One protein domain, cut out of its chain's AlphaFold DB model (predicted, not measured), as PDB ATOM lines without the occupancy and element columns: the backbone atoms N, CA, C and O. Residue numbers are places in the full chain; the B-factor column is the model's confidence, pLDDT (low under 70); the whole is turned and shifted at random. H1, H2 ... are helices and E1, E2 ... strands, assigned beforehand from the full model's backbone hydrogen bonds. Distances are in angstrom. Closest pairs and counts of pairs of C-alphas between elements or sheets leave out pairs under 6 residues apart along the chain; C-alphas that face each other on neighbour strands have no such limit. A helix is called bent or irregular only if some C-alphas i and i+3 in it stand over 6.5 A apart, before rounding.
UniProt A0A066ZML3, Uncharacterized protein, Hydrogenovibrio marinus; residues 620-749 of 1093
ATOM      1  N   GLN A 620     -22.168  68.459 -14.963       53.91
ATOM      2  CA  GLN A 620     -20.766  68.154 -15.237       53.91
ATOM      3  C   GLN A 620     -20.661  67.138 -16.375       53.91
ATOM      4  O   GLN A 620     -21.342  66.112 -16.389       53.91
ATOM      5  N   ASN A 621     -19.768  67.432 -17.316       58.50
ATOM      6  CA  ASN A 621     -19.434  66.554 -18.429       58.50
ATOM      7  C   ASN A 621     -18.145  65.812 -18.066       58.50
ATOM      8  O   ASN A 621     -17.106  66.451 -17.890       58.50
ATOM      9  N   LYS A 622     -18.195  64.483 -17.956       61.25
ATOM     10  CA  LYS A 622     -17.026  63.643 -17.658       61.25
ATOM     11  C   LYS A 622     -16.687  62.797 -18.878       61.25
ATOM     12  O   LYS A 622     -17.550  62.118 -19.431       61.25
ATOM     13  N   THR A 623     -15.415  62.792 -19.266       61.38
ATOM     14  CA  THR A 623     -14.923  61.846 -20.271       61.38
ATOM     15  C   THR A 623     -14.920  60.436 -19.680       61.38
ATOM     16  O   THR A 623     -14.308  60.194 -18.638       61.38
ATOM     17  N   VAL A 624     -15.606  59.509 -20.342       66.62
ATOM     18  CA  VAL A 624     -15.745  58.100 -19.962       66.62
ATOM     19  C   VAL A 624     -15.342  57.240 -21.156       66.62
ATOM     20  O   VAL A 624     -15.831  57.432 -22.270       66.62
ATOM     21  N   THR A 625     -14.443  56.284 -20.935       70.69
ATOM     22  CA  THR A 625     -14.001  55.355 -21.982       70.69
ATOM     23  C   THR A 625     -14.959  54.170 -22.068       70.69
ATOM     24  O   THR A 625     -15.030  53.373 -21.132       70.69
ATOM     25  N   LYS A 626     -15.673  54.028 -23.189       74.94
ATOM     26  CA  LYS A 626     -16.546  52.876 -23.471       74.94
ATOM     27  C   LYS A 626     -15.770  51.873 -24.334       74.94
ATOM     28  O   LYS A 626     -15.340  52.205 -25.437       74.94
ATOM     29  N   THR A 627     -15.557  50.660 -23.826       74.19
ATOM     30  CA  THR A 627     -14.827  49.584 -24.524       74.19
ATOM     31  C   THR A 627     -15.794  48.601 -25.185       74.19
ATOM     32  O   THR A 627     -16.753  48.163 -24.556       74.19
ATOM     33  N   CYS A 628     -15.488  48.186 -26.411       78.25
ATOM     34  CA  CYS A 628     -16.048  46.999 -27.064       78.25
ATOM     35  C   CYS A 628     -14.920  46.118 -27.627       78.25
ATOM     36  O   CYS A 628     -13.738  46.467 -27.546       78.25
ATOM     37  N   TYR A 629     -15.282  44.968 -28.198       77.25
ATOM     38  CA  TYR A 629     -14.332  44.028 -28.787       77.25
ATOM     39  C   TYR A 629     -14.703  43.683 -30.235       77.25
ATOM     40  O   TYR A 629     -15.878  43.553 -30.579       77.25
ATOM     41  N   GLY A 630     -13.678  43.532 -31.073       79.56
ATOM     42  CA  GLY A 630     -13.753  42.854 -32.362       79.56
ATOM     43  C   GLY A 630     -13.164  41.451 -32.227       79.56
ATOM     44  O   GLY A 630     -12.019  41.303 -31.793       79.56
ATOM     45  N   GLN A 631     -13.929  40.422 -32.580       78.69
ATOM     46  CA  GLN A 631     -13.479  39.029 -32.561       78.69
ATOM     47  C   GLN A 631     -13.351  38.471 -33.978       78.69
ATOM     48  O   GLN A 631     -14.140  38.784 -34.871       78.69
ATOM     49  N   ARG A 632     -12.355  37.607 -34.175       80.31
ATOM     50  CA  ARG A 632     -12.200  36.775 -35.373       80.31
ATOM     51  C   ARG A 632     -12.179  35.326 -34.910       80.31
ATOM     52  O   ARG A 632     -11.308  34.946 -34.128       80.31
ATOM     53  N   ALA A 633     -13.149  34.532 -35.350       74.56
ATOM     54  CA  ALA A 633     -13.223  33.130 -34.976       74.56
ATOM     55  C   ALA A 633     -12.063  32.374 -35.636       74.56
ATOM     56  O   ALA A 633     -11.910  32.392 -36.859       74.56
ATOM     57  N   GLN A 634     -11.247  31.718 -34.813       79.00
ATOM     58  CA  GLN A 634     -10.165  30.852 -35.262       79.00
ATOM     59  C   GLN A 634     -10.721  29.447 -35.511       79.00
ATOM     60  O   GLN A 634     -11.365  28.872 -34.635       79.00
ATOM     61  N   GLN A 635     -10.472  28.899 -36.696       77.50
ATOM     62  CA  GLN A 635     -10.742  27.506 -37.047       77.50
ATOM     63  C   GLN A 635      -9.409  26.799 -37.288       77.50
ATOM     64  O   GLN A 635      -8.555  27.315 -38.008       77.50
ATOM     65  N   ILE A 636      -9.221  25.634 -36.667       79.81
ATOM     66  CA  ILE A 636      -8.015  24.818 -36.834       79.81
ATOM     67  C   ILE A 636      -8.394  23.586 -37.646       79.81
ATOM     68  O   ILE A 636      -9.173  22.750 -37.190       79.81
ATOM     69  N   HIS A 637      -7.828  23.473 -38.843       80.56
ATOM     70  CA  HIS A 637      -8.002  22.319 -39.719       80.56
ATOM     71  C   HIS A 637      -6.746  21.453 -39.676       80.56
ATOM     72  O   HIS A 637      -5.640  21.960 -39.858       80.56
ATOM     73  N   GLN A 638      -6.912  20.156 -39.425       80.50
ATOM     74  CA  GLN A 638      -5.825  19.175 -39.457       80.50
ATOM     75  C   GLN A 638      -5.816  18.444 -40.800       80.50
ATOM     76  O   GLN A 638      -6.875  18.134 -41.344       80.50
ATOM     77  N   CYS A 639      -4.623  18.173 -41.322       81.56
ATOM     78  CA  CYS A 639      -4.402  17.456 -42.576       81.56
ATOM     79  C   CYS A 639      -3.052  16.722 -42.542       81.56
ATOM     80  O   CYS A 639      -2.239  16.928 -41.638       81.56
ATOM     81  N   SER A 640      -2.822  15.834 -43.502       81.25
ATOM     82  CA  SER A 640      -1.690  14.905 -43.511       81.25
ATOM     83  C   SER A 640      -0.350  15.622 -43.709       81.25
ATOM     84  O   SER A 640      -0.243  16.571 -44.490       81.25
ATOM     85  N   LEU A 641       0.707  15.144 -43.049       82.50
ATOM     86  CA  LEU A 641       2.078  15.611 -43.254       82.50
ATOM     87  C   LEU A 641       2.915  14.531 -43.947       82.50
ATOM     88  O   LEU A 641       3.069  13.420 -43.452       82.50
ATOM     89  N   VAL A 642       3.494  14.869 -45.099       83.31
ATOM     90  CA  VAL A 642       4.357  13.974 -45.874       83.31
ATOM     91  C   VAL A 642       5.811  14.206 -45.471       83.31
ATOM     92  O   VAL A 642       6.399  15.255 -45.747       83.31
ATOM     93  N   VAL A 643       6.396  13.204 -44.815       81.94
ATOM     94  CA  VAL A 643       7.780  13.213 -44.327       81.94
ATOM     95  C   VAL A 643       8.621  12.290 -45.206       81.94
ATOM     96  O   VAL A 643       8.573  11.068 -45.072       81.94
ATOM     97  N   THR A 644       9.416  12.864 -46.109       82.56
ATOM     98  CA  THR A 644      10.344  12.088 -46.942       82.56
ATOM     99  C   THR A 644      11.598  11.775 -46.135       82.56
ATOM    100  O   THR A 644      12.204  12.676 -45.552       82.56
ATOM    101  N   LYS A 645      12.014  10.506 -46.117       82.00
ATOM    102  CA  LYS A 645      13.274  10.057 -45.508       82.00
ATOM    103  C   LYS A 645      14.197   9.488 -46.583       82.00
ATOM    104  O   LYS A 645      13.727   8.851 -47.524       82.00
ATOM    105  N   ASP A 646      15.499   9.711 -46.447       80.31
ATOM    106  CA  ASP A 646      16.514   9.060 -47.274       80.31
ATOM    107  C   ASP A 646      16.522   7.544 -46.984       80.31
ATOM    108  O   ASP A 646      16.758   7.157 -45.836       80.31
ATOM    109  N   PRO A 647      16.298   6.668 -47.983       74.44
ATOM    110  CA  PRO A 647      16.317   5.220 -47.779       74.44
ATOM    111  C   PRO A 647      17.702   4.655 -47.416       74.44
ATOM    112  O   PRO A 647      17.768   3.508 -46.979       74.44
ATOM    113  N   ALA A 648      18.795   5.410 -47.586       76.44
ATOM    114  CA  ALA A 648      20.147   4.969 -47.229       76.44
ATOM    115  C   ALA A 648      20.553   5.320 -45.784       76.44
ATOM    116  O   ALA A 648      21.232   4.521 -45.138       76.44
ATOM    117  N   THR A 649      20.154   6.489 -45.265       77.50
ATOM    118  CA  THR A 649      20.529   6.958 -43.911       77.50
ATOM    119  C   THR A 649      19.373   7.026 -42.909       77.50
ATOM    120  O   THR A 649      19.612   7.199 -41.715       77.50
ATOM    121  N   GLY A 650      18.120   6.927 -43.363       73.69
ATOM    122  CA  GLY A 650      16.921   7.093 -42.538       73.69
ATOM    123  C   GLY A 650      16.622   8.539 -42.111       73.69
ATOM    124  O   GLY A 650      15.598   8.776 -41.466       73.69
ATOM    125  N   GLN A 651      17.474   9.510 -42.462       75.75
ATOM    126  CA  GLN A 651      17.279  10.920 -42.114       75.75
ATOM    127  C   GLN A 651      16.159  11.564 -42.936       75.75
ATOM    128  O   GLN A 651      15.948  11.226 -44.099       75.75
ATOM    129  N   VAL A 652      15.448  12.522 -42.338       77.62
ATOM    130  CA  VAL A 652      14.395  13.295 -43.013       77.62
ATOM    131  C   VAL A 652      15.025  14.243 -44.038       77.62
ATOM    132  O   VAL A 652      15.834  15.095 -43.679       77.62
ATOM    133  N   THR A 653      14.642  14.106 -45.308       77.00
ATOM    134  CA  THR A 653      15.138  14.919 -46.431       77.00
ATOM    135  C   THR A 653      14.175  16.029 -46.836       77.00
ATOM    136  O   THR A 653      14.615  17.070 -47.322       77.00
ATOM    137  N   SER A 654      12.870  15.846 -46.620       79.81
ATOM    138  CA  SER A 654      11.873  16.908 -46.772       79.81
ATOM    139  C   SER A 654      10.645  16.663 -45.898       79.81
ATOM    140  O   SER A 654      10.303  15.526 -45.572       79.81
ATOM    141  N   VAL A 655       9.977  17.753 -45.526       77.81
ATOM    142  CA  VAL A 655       8.716  17.766 -44.777       77.81
ATOM    143  C   VAL A 655       7.771  18.697 -45.528       77.81
ATOM    144  O   VAL A 655       8.107  19.863 -45.735       77.81
ATOM    145  N   ALA A 656       6.628  18.187 -45.984       79.94
ATOM    146  CA  ALA A 656       5.677  18.938 -46.801       79.94
ATOM    147  C   ALA A 656       4.219  18.584 -46.449       79.94
ATOM    148  O   ALA A 656       3.945  17.428 -46.129       79.94
ATOM    149  N   PRO A 657       3.266  19.531 -46.527       82.12
ATOM    150  CA  PRO A 657       1.840  19.224 -46.410       82.12
ATOM    151  C   PRO A 657       1.386  18.225 -47.486       82.12
ATOM    152  O   PRO A 657       1.851  18.297 -48.628       82.12
ATOM    153  N   GLY A 658       0.464  17.328 -47.136       79.62
ATOM    154  CA  GLY A 658      -0.192  16.423 -48.079       79.62
ATOM    155  C   GLY A 658      -1.105  17.147 -49.075       79.62
ATOM    156  O   GLY A 658      -1.404  18.334 -48.934       79.62
ATOM    157  N   ALA A 659      -1.556  16.430 -50.108       82.00
ATOM    158  CA  ALA A 659      -2.466  16.976 -51.125       82.00
ATOM    159  C   ALA A 659      -3.867  17.296 -50.561       82.00
ATOM    160  O   ALA A 659      -4.578  18.154 -51.073       82.00
ATOM    161  N   ASP A 660      -4.249  16.651 -49.460       81.88
ATOM    162  CA  ASP A 660      -5.421  16.979 -48.650       81.88
ATOM    163  C   ASP A 660      -5.317  18.359 -47.975       81.88
ATOM    164  O   ASP A 660      -6.337  18.990 -47.713       81.88
ATOM    165  N   CYS A 661      -4.104  18.886 -47.767       80.12
ATOM    166  CA  CYS A 661      -3.899  20.243 -47.261       80.12
ATOM    167  C   CYS A 661      -4.094  21.349 -48.321       80.12
ATOM    168  O   CYS A 661      -4.132  22.529 -47.955       80.12
ATOM    169  N   ASP A 662      -4.195  21.025 -49.620       82.50
ATOM    170  CA  ASP A 662      -4.172  22.031 -50.699       82.50
ATOM    171  C   ASP A 662      -5.347  23.026 -50.649       82.50
ATOM    172  O   ASP A 662      -5.216  24.142 -51.155       82.50
ATOM    173  N   GLN A 663      -6.460  22.692 -49.987       80.81
ATOM    174  CA  GLN A 663      -7.572  23.627 -49.789       80.81
ATOM    175  C   GLN A 663      -7.187  24.814 -48.885       80.81
ATOM    176  O   GLN A 663      -7.450  25.959 -49.242       80.81
ATOM    177  N   TRP A 664      -6.535  24.566 -47.744       81.44
ATOM    178  CA  TRP A 664      -6.156  25.617 -46.782       81.44
ATOM    179  C   TRP A 664      -4.819  26.279 -47.121       81.44
ATOM    180  O   TRP A 664      -4.612  27.457 -46.846       81.44
ATOM    181  N   LYS A 665      -3.918  25.541 -47.774       78.38
ATOM    182  CA  LYS A 665      -2.608  26.018 -48.247       78.38
ATOM    183  C   LYS A 665      -2.694  27.142 -49.289       78.38
ATOM    184  O   LYS A 665      -1.732  27.893 -49.432       78.38
ATOM    185  N   ASN A 666      -3.819  27.259 -49.995       79.69
ATOM    186  CA  ASN A 666      -4.075  28.301 -50.996       79.69
ATOM    187  C   ASN A 666      -5.031  29.414 -50.506       79.69
ATOM    188  O   ASN A 666      -5.311  30.345 -51.260       79.69
ATOM    189  N   ASP A 667      -5.528  29.345 -49.266       80.88
ATOM    190  CA  ASP A 667      -6.445  30.336 -48.693       80.88
ATOM    191  C   ASP A 667      -5.668  31.404 -47.899       80.88
ATOM    192  O   ASP A 667      -5.000  31.110 -46.910       80.88
ATOM    193  N   ALA A 668      -5.778  32.673 -48.308       74.62
ATOM    194  CA  ALA A 668      -5.093  33.799 -47.665       74.62
ATOM    195  C   ALA A 668      -5.596  34.122 -46.237       74.62
ATOM    196  O   ALA A 668      -4.950  34.881 -45.509       74.62
ATOM    197  N   SER A 669      -6.736  33.564 -45.815       75.88
ATOM    198  CA  SER A 669      -7.211  33.609 -44.426       75.88
ATOM    199  C   SER A 669      -6.524  32.569 -43.530       75.88
ATOM    200  O   SER A 669      -6.542  32.712 -42.303       75.88
ATOM    201  N   CYS A 670      -5.852  31.573 -44.110       79.62
ATOM    202  CA  CYS A 670      -5.191  30.480 -43.408       79.62
ATOM    203  C   CYS A 670      -3.673  30.692 -43.275       79.62
ATOM    204  O   CYS A 670      -3.013  31.257 -44.144       79.62
ATOM    205  N   MET A 671      -3.095  30.211 -42.174       76.75
ATOM    206  CA  MET A 671      -1.647  30.098 -41.971       76.75
ATOM    207  C   MET A 671      -1.306  28.700 -41.459       76.75
ATOM    208  O   MET A 671      -2.011  28.167 -40.602       76.75
ATOM    209  N   GLN A 672      -0.229  28.099 -41.968       74.94
ATOM    210  CA  GLN A 672       0.231  26.801 -41.475       74.94
ATOM    211  C   GLN A 672       0.872  26.956 -40.090       74.94
ATOM    212  O   GLN A 672       1.763  27.786 -39.901       74.94
ATOM    213  N   ILE A 673       0.458  26.121 -39.140       76.62
ATOM    214  CA  ILE A 673       1.158  25.912 -37.872       76.62
ATOM    215  C   ILE A 673       2.382  25.049 -38.187       76.62
ATOM    216  O   ILE A 673       2.246  23.915 -38.653       76.62
ATOM    217  N   ILE A 674       3.581  25.600 -37.981       71.75
ATOM    218  CA  ILE A 674       4.839  24.966 -38.393       71.75
ATOM    219  C   ILE A 674       5.015  23.647 -37.618       71.75
ATOM    220  O   ILE A 674       5.154  23.688 -36.391       71.75
ATOM    221  N   PRO A 675       5.027  22.474 -38.286       70.00
ATOM    222  CA  PRO A 675       5.196  21.204 -37.597       70.00
ATOM    223  C   PRO A 675       6.620  21.115 -37.044       70.00
ATOM    224  O   PRO A 675       7.597  21.158 -37.792       70.00
ATOM    225  N   LYS A 676       6.736  21.003 -35.721       71.75
ATOM    226  CA  LYS A 676       8.010  20.812 -35.021       71.75
ATOM    227  C   LYS A 676       8.249  19.317 -34.783       71.75
ATOM    228  O   LYS A 676       7.284  18.611 -34.485       71.75
ATOM    229  N   PRO A 677       9.493  18.825 -34.911       72.38
ATOM    230  CA  PRO A 677       9.814  17.459 -34.533       72.38
ATOM    231  C   PRO A 677       9.773  17.285 -33.007       72.38
ATOM    232  O   PRO A 677       9.940  18.248 -32.255       72.38
ATOM    233  N   ASP A 678       9.592  16.044 -32.562       71.12
ATOM    234  CA  ASP A 678       9.776  15.633 -31.172       71.12
ATOM    235  C   ASP A 678      11.257  15.720 -30.745       71.12
ATOM    236  O   ASP A 678      12.163  15.970 -31.548       71.12
ATOM    237  N   ALA A 679      11.528  15.468 -29.461       69.81
ATOM    238  CA  ALA A 679      12.889  15.461 -28.915       69.81
ATOM    239  C   ALA A 679      13.812  14.376 -29.520       69.81
ATOM    240  O   ALA A 679      15.019  14.407 -29.284       69.81
ATOM    241  N   ASN A 680      13.265  13.439 -30.304       74.12
ATOM    242  CA  ASN A 680      13.983  12.366 -30.989       74.12
ATOM    243  C   ASN A 680      14.166  12.641 -32.500       74.12
ATOM    244  O   ASN A 680      14.774  11.828 -33.197       74.12
ATOM    245  N   GLY A 681      13.656  13.766 -33.022       70.62
ATOM    246  CA  GLY A 681      13.733  14.148 -34.437       70.62
ATOM    247  C   GLY A 681      12.602  13.616 -35.334       70.62
ATOM    248  O   GLY A 681      12.681  13.767 -36.555       70.62
ATOM    249  N   ASN A 682      11.555  13.005 -34.773       76.25
ATOM    250  CA  ASN A 682      10.390  12.519 -35.516       76.25
ATOM    251  C   ASN A 682       9.330  13.612 -35.665       76.25
ATOM    252  O   ASN A 682       9.078  14.372 -34.738       76.25
ATOM    253  N   TYR A 683       8.657  13.653 -36.811       75.25
ATOM    254  CA  TYR A 683       7.506  14.528 -37.043       75.25
ATOM    255  C   TYR A 683       6.206  13.731 -36.883       75.25
ATOM    256  O   TYR A 683       6.189  12.527 -37.132       75.25
ATOM    257  N   SER A 684       5.129  14.411 -36.487       73.50
ATOM    258  CA  SER A 684       3.767  13.859 -36.511       73.50
ATOM    259  C   SER A 684       3.299  13.617 -37.949       73.50
ATOM    260  O   SER A 684       3.617  14.411 -38.833       73.50
ATOM    261  N   ASP A 685       2.468  12.595 -38.168       75.44
ATOM    262  CA  ASP A 685       1.798  12.337 -39.455       75.44
ATOM    263  C   ASP A 685       0.731  13.401 -39.804       75.44
ATOM    264  O   ASP A 685       0.156  13.382 -40.894       75.44
ATOM    265  N   LEU A 686       0.458  14.344 -38.893       74.31
ATOM    266  CA  LEU A 686      -0.506  15.436 -39.056       74.31
ATOM    267  C   LEU A 686       0.152  16.816 -38.911       74.31
ATOM    268  O   LEU A 686       0.943  17.067 -38.000       74.31
ATOM    269  N   THR A 687      -0.263  17.745 -39.770       78.75
ATOM    270  CA  THR A 687      -0.022  19.190 -39.660       78.75
ATOM    271  C   THR A 687      -1.354  19.934 -39.535       78.75
ATOM    272  O   THR A 687      -2.426  19.345 -39.688       78.75
ATOM    273  N   ALA A 688      -1.306  21.225 -39.207       79.56
ATOM    274  CA  ALA A 688      -2.500  22.019 -38.955       79.56
ATOM    275  C   ALA A 688      -2.426  23.397 -39.622       79.56
ATOM    276  O   ALA A 688      -1.370  24.026 -39.669       79.56
ATOM    277  N   TYR A 689      -3.572  23.876 -40.096       77.25
ATOM    278  CA  TYR A 689      -3.771  25.222 -40.622       77.25
ATOM    279  C   TYR A 689      -4.733  25.986 -39.715       77.25
ATOM    280  O   TYR A 689      -5.802  25.487 -39.364       77.25
ATOM    281  N   SER A 690      -4.345  27.203 -39.343       81.12
ATOM    282  CA  SER A 690      -5.150  28.140 -38.566       81.12
ATOM    283  C   SER A 690      -5.769  29.173 -39.503       81.12
ATOM    284  O   SER A 690      -5.060  29.981 -40.108       81.12
ATOM    285  N   CYS A 691      -7.088  29.133 -39.650       83.06
ATOM    286  CA  CYS A 691      -7.860  30.009 -40.526       83.06
ATOM    287  C   CYS A 691      -8.698  30.977 -39.686       83.06
ATOM    288  O   CYS A 691      -9.308  30.573 -38.694       83.06
ATOM    289  N   LEU A 692      -8.720  32.259 -40.060       82.25
ATOM    290  CA  LEU A 692      -9.457  33.296 -39.331       82.25
ATOM    291  C   LEU A 692     -10.675  33.771 -40.121       82.25
ATOM    292  O   LEU A 692     -10.554  34.156 -41.283       82.25
ATOM    293  N   SER A 693     -11.835  33.799 -39.464       78.38
ATOM    294  CA  SER A 693     -13.055  34.374 -40.034       78.38
ATOM    295  C   SER A 693     -12.930  35.882 -40.285       78.38
ATOM    296  O   SER A 693     -12.051  36.567 -39.750       78.38
ATOM    297  N   THR A 694     -13.899  36.427 -41.022       76.25
ATOM    298  CA  THR A 694     -14.185  37.867 -41.016       76.25
ATOM    299  C   THR A 694     -14.383  38.383 -39.587       76.25
ATOM    300  O   THR A 694     -14.874  37.657 -38.721       76.25
ATOM    301  N   GLU A 695     -13.989  39.635 -39.353       70.31
ATOM    302  CA  GLU A 695     -14.121  40.316 -38.062       70.31
ATOM    303  C   GLU A 695     -15.587  40.625 -37.751       70.31
ATOM    304  O   GLU A 695     -16.273  41.260 -38.551       70.31
ATOM    305  N   THR A 696     -16.037  40.197 -36.575       72.94
ATOM    306  CA  THR A 696     -17.356  40.502 -36.014       72.94
ATOM    307  C   THR A 696     -17.154  41.431 -34.820       72.94
ATOM    308  O   THR A 696     -16.323  41.146 -33.957       72.94
ATOM    309  N   ASN A 697     -17.863  42.559 -34.774       68.56
ATOM    310  CA  ASN A 697     -17.630  43.616 -33.791       68.56
ATOM    311  C   ASN A 697     -18.909  44.041 -33.051       68.56
ATOM    312  O   ASN A 697     -19.816  44.638 -33.627       68.56
ATOM    313  N   ASP A 698     -18.925  43.867 -31.729       68.12
ATOM    314  CA  ASP A 698     -20.078  44.193 -30.867       68.12
ATOM    315  C   ASP A 698     -20.215  45.706 -30.574       68.12
ATOM    316  O   ASP A 698     -20.889  46.140 -29.642       68.12
ATOM    317  N   CYS A 699     -19.542  46.540 -31.370       69.31
ATOM    318  CA  CYS A 699     -19.397  47.980 -31.165       69.31
ATOM    319  C   CYS A 699     -20.566  48.822 -31.699       69.31
ATOM    320  O   CYS A 699     -20.558  50.039 -31.518       69.31
ATOM    321  N   SER A 700     -21.548  48.219 -32.375       70.81
ATOM    322  CA  SER A 700     -22.625  48.932 -33.083       70.81
ATOM    323  C   SER A 700     -23.426  49.883 -32.182       70.81
ATOM    324  O   SER A 700     -23.738  50.997 -32.593       70.81
ATOM    325  N   SER A 701     -23.676  49.488 -30.932       65.00
ATOM    326  CA  SER A 701     -24.367  50.293 -29.914       65.00
ATOM    327  C   SER A 701     -23.575  51.528 -29.461       65.00
ATOM    328  O   SER A 701     -24.168  52.570 -29.181       65.00
ATOM    329  N   ILE A 702     -22.241  51.443 -29.432       71.19
ATOM    330  CA  ILE A 702     -21.344  52.567 -29.112       71.19
ATOM    331  C   ILE A 702     -21.162  53.465 -30.345       71.19
ATOM    332  O   ILE A 702     -21.110  54.683 -30.230       71.19
ATOM    333  N   GLN A 703     -21.133  52.882 -31.546       69.12
ATOM    334  CA  GLN A 703     -21.046  53.621 -32.811       69.12
ATOM    335  C   GLN A 703     -22.309  54.446 -33.119       69.12
ATOM    336  O   GLN A 703     -22.222  55.427 -33.854       69.12
ATOM    337  N   SER A 704     -23.462  54.091 -32.539       70.69
ATOM    338  CA  SER A 704     -24.681  54.913 -32.565       70.69
ATOM    339  C   SER A 704     -24.730  56.033 -31.511       70.69
ATOM    340  O   SER A 704     -25.635  56.864 -31.563       70.69
ATOM    341  N   ASP A 705     -23.796  56.078 -30.555       69.31
ATOM    342  CA  ASP A 705     -23.778  57.073 -29.475       69.31
ATOM    343  C   ASP A 705     -23.061  58.361 -29.921       69.31
ATOM    344  O   ASP A 705     -21.834  58.429 -30.010       69.31
ATOM    345  N   THR A 706     -23.828  59.429 -30.164       72.06
ATOM    346  CA  THR A 706     -23.298  60.737 -30.591       72.06
ATOM    347  C   THR A 706     -22.461  61.458 -29.524       72.06
ATOM    348  O   THR A 706     -21.883  62.500 -29.823       72.06
ATOM    349  N   SER A 707     -22.384  60.944 -28.289       72.12
ATOM    350  CA  SER A 707     -21.459  61.446 -27.259       72.12
ATOM    351  C   SER A 707     -20.026  60.916 -27.409       72.12
ATOM    352  O   SER A 707     -19.120  61.413 -26.733       72.12
ATOM    353  N   CYS A 708     -19.814  59.917 -28.275       70.56
ATOM    354  CA  CYS A 708     -18.540  59.239 -28.486       70.56
ATOM    355  C   CYS A 708     -17.747  59.807 -29.676       70.56
ATOM    356  O   CYS A 708     -18.287  60.098 -30.743       70.56
ATOM    357  N   GLN A 709     -16.429  59.942 -29.510       69.88
ATOM    358  CA  GLN A 709     -15.518  60.377 -30.569       69.88
ATOM    359  C   GLN A 709     -15.343  59.288 -31.638       69.88
ATOM    360  O   GLN A 709     -15.202  58.105 -31.331       69.88
ATOM    361  N   SER A 710     -15.305  59.698 -32.908       56.28
ATOM    362  CA  SER A 710     -15.351  58.805 -34.077       56.28
ATOM    363  C   SER A 710     -14.065  58.016 -34.363       56.28
ATOM    364  O   SER A 710     -14.087  57.104 -35.188       56.28
ATOM    365  N   THR A 711     -12.952  58.336 -33.699       68.19
ATOM    366  CA  THR A 711     -11.659  57.645 -33.837       68.19
ATOM    367  C   THR A 711     -11.358  56.813 -32.583       68.19
ATOM    368  O   THR A 711     -10.818  57.363 -31.618       68.19
ATOM    369  N   PRO A 712     -11.701  55.512 -32.552       72.88
ATOM    370  CA  PRO A 712     -11.419  54.659 -31.404       72.88
ATOM    371  C   PRO A 712      -9.952  54.220 -31.351       72.88
ATOM    372  O   PRO A 712      -9.315  53.989 -32.381       72.88
ATOM    373  N   ASN A 713      -9.437  54.010 -30.140       78.69
ATOM    374  CA  ASN A 713      -8.140  53.370 -29.938       78.69
ATOM    375  C   ASN A 713      -8.296  51.848 -30.056       78.69
ATOM    376  O   ASN A 713      -8.954  51.215 -29.230       78.69
ATOM    377  N   LYS A 714      -7.682  51.260 -31.087       80.19
ATOM    378  CA  LYS A 714      -7.620  49.810 -31.318       80.19
ATOM    379  C   LYS A 714      -6.351  49.221 -30.690       80.19
ATOM    380  O   LYS A 714      -5.262  49.765 -30.865       80.19
ATOM    381  N   SER A 715      -6.476  48.106 -29.973       79.81
ATOM    382  CA  SER A 715      -5.352  47.388 -29.353       79.81
ATOM    383  C   SER A 715      -5.607  45.880 -29.335       79.81
ATOM    384  O   SER A 715      -6.698  45.441 -28.986       79.81
ATOM    385  N   CYS A 716      -4.630  45.054 -29.711       77.56
ATOM    386  CA  CYS A 716      -4.824  43.603 -29.671       77.56
ATOM    387  C   CYS A 716      -4.689  43.070 -28.237       77.56
ATOM    388  O   CYS A 716      -3.702  43.365 -27.566       77.56
ATOM    389  N   VAL A 717      -5.657  42.268 -27.782       79.19
ATOM    390  CA  VAL A 717      -5.629  41.611 -26.458       79.19
ATOM    391  C   VAL A 717      -5.450  40.096 -26.536       79.19
ATOM    392  O   VAL A 717      -5.080  39.481 -25.539       79.19
ATOM    393  N   LYS A 718      -5.669  39.485 -27.707       77.69
ATOM    394  CA  LYS A 718      -5.395  38.063 -27.943       77.69
ATOM    395  C   LYS A 718      -4.861  37.847 -29.356       77.69
ATOM    396  O   LYS A 718      -5.526  38.198 -30.332       77.69
ATOM    397  N   TYR A 719      -3.685  37.234 -29.444       73.38
ATOM    398  CA  TYR A 719      -3.062  36.811 -30.694       73.38
ATOM    399  C   TYR A 719      -3.326  35.323 -30.967       73.38
ATOM    400  O   TYR A 719      -3.582  34.532 -30.059       73.38
ATOM    401  N   GLU A 720      -3.272  34.964 -32.242       72.19
ATOM    402  CA  GLU A 720      -3.304  33.607 -32.772       72.19
ATOM    403  C   GLU A 720      -2.104  32.809 -32.250       72.19
ATOM    404  O   GLU A 720      -0.955  33.220 -32.427       72.19
ATOM    405  N   ASN A 721      -2.348  31.668 -31.602       64.75
ATOM    406  CA  ASN A 721      -1.262  30.807 -31.145       64.75
ATOM    407  C   ASN A 721      -0.819  29.875 -32.283       64.75
ATOM    408  O   ASN A 721      -1.502  28.897 -32.586       64.75
ATOM    409  N   LEU A 722       0.313  30.204 -32.908       64.62
ATOM    410  CA  LEU A 722       0.931  29.438 -33.997       64.62
ATOM    411  C   LEU A 722       2.129  28.584 -33.537       64.62
ATOM    412  O   LEU A 722       2.741  27.912 -34.362       64.62
ATOM    413  N   ASP A 723       2.482  28.608 -32.245       59.44
ATOM    414  CA  ASP A 723       3.733  28.044 -31.730       59.44
ATOM    415  C   ASP A 723       3.606  27.546 -30.278       59.44
ATOM    416  O   ASP A 723       3.471  28.337 -29.346       59.44
ATOM    417  N   GLN A 724       3.805  26.243 -30.035       53.44
ATOM    418  CA  GLN A 724       3.915  25.683 -28.672       53.44
ATOM    419  C   GLN A 724       5.241  26.046 -27.948       53.44
ATOM    420  O   GLN A 724       5.741  25.273 -27.137       53.44
ATOM    421  N   VAL A 725       5.848  27.210 -28.230       41.88
ATOM    422  CA  VAL A 725       7.082  27.681 -27.568       41.88
ATOM    423  C   VAL A 725       7.052  29.198 -27.307       41.88
ATOM    424  O   VAL A 725       7.482  30.002 -28.126       41.88
ATOM    425  N   SER A 726       6.567  29.568 -26.120       44.91
ATOM    426  CA  SER A 726       6.973  30.749 -25.330       44.91
ATOM    427  C   SER A 726       7.204  32.117 -26.021       44.91
ATOM    428  O   SER A 726       8.152  32.814 -25.653       44.91
ATOM    429  N   ASN A 727       6.339  32.575 -26.938       41.56
ATOM    430  CA  ASN A 727       6.271  34.008 -27.284       41.56
ATOM    431  C   ASN A 727       4.843  34.471 -27.680       41.56
ATOM    432  O   ASN A 727       4.372  34.109 -28.758       41.56
ATOM    433  N   PRO A 728       4.140  35.284 -26.862       48.66
ATOM    434  CA  PRO A 728       2.715  35.590 -27.060       48.66
ATOM    435  C   PRO A 728       2.393  36.617 -28.164       48.66
ATOM    436  O   PRO A 728       1.223  36.933 -28.361       48.66
ATOM    437  N   THR A 729       3.389  37.164 -28.868       50.97
ATOM    438  CA  THR A 729       3.216  38.218 -29.892       50.97
ATOM    439  C   THR A 729       3.389  37.740 -31.339       50.97
ATOM    440  O   THR A 729       3.351  38.558 -32.255       50.97
ATOM    441  N   ASN A 730       3.576  36.436 -31.574       55.81
ATOM    442  CA  ASN A 730       4.051  35.902 -32.858       55.81
ATOM    443  C   ASN A 730       2.939  35.361 -33.794       55.81
ATOM    444  O   ASN A 730       3.157  34.395 -34.522       55.81
ATOM    445  N   GLY A 731       1.746  35.966 -33.774       65.12
ATOM    446  CA  GLY A 731       0.591  35.556 -34.589       65.12
ATOM    447  C   GLY A 731      -0.351  36.717 -34.929       65.12
ATOM    448  O   GLY A 731      -0.148  37.846 -34.482       65.12
ATOM    449  N   ARG A 732      -1.391  36.470 -35.738       77.44
ATOM    450  CA  ARG A 732      -2.373  37.504 -36.127       77.44
ATOM    451  C   ARG A 732      -3.307  37.840 -34.958       77.44
ATOM    452  O   ARG A 732      -3.495  37.029 -34.060       77.44
ATOM    453  N   CYS A 733      -3.913  39.027 -34.937       76.19
ATOM    454  CA  CYS A 733      -4.858  39.366 -33.867       76.19
ATOM    455  C   CYS A 733      -6.192  38.614 -34.038       76.19
ATOM    456  O   CYS A 733      -6.791  38.675 -35.112       76.19
ATOM    457  N   ILE A 734      -6.663  37.950 -32.976       79.19
ATOM    458  CA  ILE A 734      -7.956  37.232 -32.938       79.19
ATOM    459  C   ILE A 734      -8.970  37.868 -31.976       79.19
ATOM    460  O   ILE A 734     -10.169  37.599 -32.061       79.19
ATOM    461  N   THR A 735      -8.516  38.749 -31.082       77.75
ATOM    462  CA  THR A 735      -9.396  39.616 -30.289       77.75
ATOM    463  C   THR A 735      -8.775  40.998 -30.150       77.75
ATOM    464  O   THR A 735      -7.734  41.168 -29.508       77.75
ATOM    465  N   GLU A 736      -9.430  41.986 -30.746       80.50
ATOM    466  CA  GLU A 736      -9.058  43.391 -30.673       80.50
ATOM    467  C   GLU A 736      -9.976  44.120 -29.684       80.50
ATOM    468  O   GLU A 736     -11.196  43.990 -29.730       80.50
ATOM    469  N   LYS A 737      -9.380  44.881 -28.769       80.75
ATOM    470  CA  LYS A 737     -10.043  45.795 -27.841       80.75
ATOM    471  C   LYS A 737     -10.139  47.170 -28.491       80.75
ATOM    472  O   LYS A 737      -9.127  47.717 -28.933       80.75
ATOM    473  N   ILE A 738     -11.348  47.719 -28.522       81.69
ATOM    474  CA  ILE A 738     -11.688  48.960 -29.214       81.69
ATOM    475  C   ILE A 738     -12.247  49.942 -28.179       81.69
ATOM    476  O   ILE A 738     -13.340  49.745 -27.649       81.69
ATOM    477  N   ASP A 739     -11.479  50.984 -27.864       78.25
ATOM    478  CA  ASP A 739     -11.827  51.992 -26.860       78.25
ATOM    479  C   ASP A 739     -12.347  53.278 -27.507       78.25
ATOM    480  O   ASP A 739     -11.617  53.963 -28.228       78.25
ATOM    481  N   TYR A 740     -13.588  53.644 -27.190       75.69
ATOM    482  CA  TYR A 740     -14.202  54.917 -27.561       75.69
ATOM    483  C   TYR A 740     -14.112  55.915 -26.402       75.69
ATOM    484  O   TYR A 740     -14.457  55.600 -25.263       75.69
ATOM    485  N   SER A 741     -13.674  57.137 -26.701       72.69
ATOM    486  CA  SER A 741     -13.708  58.278 -25.777       72.69
ATOM    487  C   SER A 741     -15.077  58.948 -25.876       72.69
ATOM    488  O   SER A 741     -15.407  59.493 -26.930       72.69
ATOM    489  N   CYS A 742     -15.888  58.883 -24.821       75.69
ATOM    490  CA  CYS A 742     -17.256  59.405 -24.804       75.69
ATOM    491  C   CYS A 742     -17.443  60.457 -23.707       75.69
ATOM    492  O   CYS A 742     -16.682  60.493 -22.742       75.69
ATOM    493  N   THR A 743     -18.448  61.322 -23.844       72.00
ATOM    494  CA  THR A 743     -18.741  62.382 -22.863       72.00
ATOM    495  C   THR A 743     -20.076  62.118 -22.175       72.00
ATOM    496  O   THR A 743     -21.126  62.526 -22.671       72.00
ATOM    497  N   ASP A 744     -20.039  61.468 -21.013       65.50
ATOM    498  CA  ASP A 744     -21.241  61.254 -20.209       65.50
ATOM    499  C   ASP A 744     -21.532  62.524 -19.385       65.50
ATOM    500  O   ASP A 744     -20.665  63.071 -18.696       65.50
ATOM    501  N   THR A 745     -22.767  63.020 -19.481       53.50
ATOM    502  CA  THR A 745     -23.232  64.233 -18.790       53.50
ATOM    503  C   THR A 745     -24.051  63.849 -17.566       53.50
ATOM    504  O   THR A 745     -25.083  63.195 -17.708       53.50
ATOM    505  N   PHE A 746     -23.640  64.275 -16.369       47.38
ATOM    506  CA  PHE A 746     -24.394  64.034 -15.137       47.38
ATOM    507  C   PHE A 746     -24.695  65.313 -14.357       47.38
ATOM    508  O   PHE A 746     -24.007  66.327 -14.458       47.38
ATOM    509  N   GLN A 747     -25.763  65.254 -13.566       42.47
ATOM    510  CA  GLN A 747     -26.247  66.351 -12.738       42.47
ATOM    511  C   GLN A 747     -25.831  66.127 -11.281       42.47
ATOM    512  O   GLN A 747     -26.386  65.270 -10.599       42.47
ATOM    513  N   ALA A 748     -24.850  66.898 -10.813       38.41
ATOM    514  CA  ALA A 748     -24.406  66.879  -9.423       38.41
ATOM    515  C   ALA A 748     -25.129  67.968  -8.600       38.41
ATOM    516  O   ALA A 748     -25.317  69.085  -9.099       38.41
ATOM    517  N   PRO A 749     -25.517  67.705  -7.337       40.62
ATOM    518  CA  PRO A 749     -25.885  68.761  -6.396       40.62
ATOM    519  C   PRO A 749     -24.694  69.696  -6.136       40.62
ATOM    520  O   PRO A 749     -23.562  69.230  -6.024       40.62
TER     521      PRO A 749
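This is residues 620 to 749 of the 1093 residues of an uncharacterized protein of Hydrogenovibrio marinus (UniProt A0A066ZML3). This is a long, thin rod of two small, twisted sheets set end to end: E1 runs on into E2 from the first sheet to the second, and short H1 is over the second sheet while tiny H2 is over E1 in the first. The second sheet is curled like part of a barrel, and both printed ends lie at the far end of the first. The 130 printed residues hold seven named strands and two named helices, in the order E1 E2 E3 H1 E4 E5 H2 E6 E7; the sheets run E1 - E7 - E6 and E3 - E2 - E5 - E4, both antiparallel throughout, and the class is mostly strand. The whole is extended, with a radius of gyration of the C-alphas of 22.8 A and spans of 88 by 29 by 17 A.

E1, residues 620 to 631, begins at C-alpha 620 at (-20.766, 68.154, -15.237) and is 34.7 A long. After 2 residues comes E2, residues 634 to 645, 33.0 A long, ending at C-alpha 645 at (13.274, 10.057, -45.508). E3 is residues 652 to 657, 14.3 A long. H1, residues 659 to 665, is 9.5 A long; it is irregular, with C-alphas 660 and 663 7.1 A apart. E4 is residues 670 to 673, 9.6 A long, and E5 is residues 686 to 692, 20.0 A long. H2 is residues 700 to 703, 5.0 A long, and E6 is residues 713 to 719, 17.3 A long. E7, residues 733 to 748, is the longest strand at 41.7 A and ends at C-alpha 748 at (-24.406, 66.879, -9.423).

In the strongly twisted sheet E1 - E7 - E6, E1 and E7 are antiparallel at 160 degrees; N 622 and O 744 are 2.9 A apart, within hydrogen-bond range. E7 and E6 form a hairpin at 140 degrees, with N 737 and O 715 2.7 A apart, within hydrogen-bond range. H2 is on this sheet, over E1, at a height over the sheet of 8.8 A, on a local plane that only just can be fitted, to 6 C-alphas; the closest C-alphas of the two are those of Lys 626 and Ile 702, 7.4 A apart. E1 runs on into E2 at 39 degrees. E2 pairs in a staggered way, with E5 over residues 634 to 640 and with E3 over residues 641 to 645. N 637 and O 689 of E2 and E5 are 2.9 A apart, and in the hairpin of E2 and E3 N 642 and O 656 are 2.8 A apart, both within hydrogen-bond range. In the hairpin of E4 and E5, N 673 and O 688 are 2.8 A apart, within the same range. This sheet only just is strongly twisted, with C-alphas up to 4.0 A off its best plane. H1 is on it, over E5, at a height over the sheet of 7.3 A, and runs along the strands at 11 degrees to E5 on the local plane. In H1, 1 of 3 O i to N i+4 pairs and 2 of 4 O i to N i+3 pairs are within hydrogen-bond range; H2 is too short for an O i to N i+4 pair.

The two C-alphas farthest apart, those of Ala 648 and Pro 749, are 88.6 A apart, while the first and last printed C-alphas, Gln 620 and Pro 749, are 10.2 A apart. The printed part has no cut. The long links are E4 to E5, with 12 residues, and E6 to E7, with 13. The mean pLDDT of the printed part is 72.4; 32 residues are under 70, among them residues 620 to 624, 721 to 731 and 744 to 749.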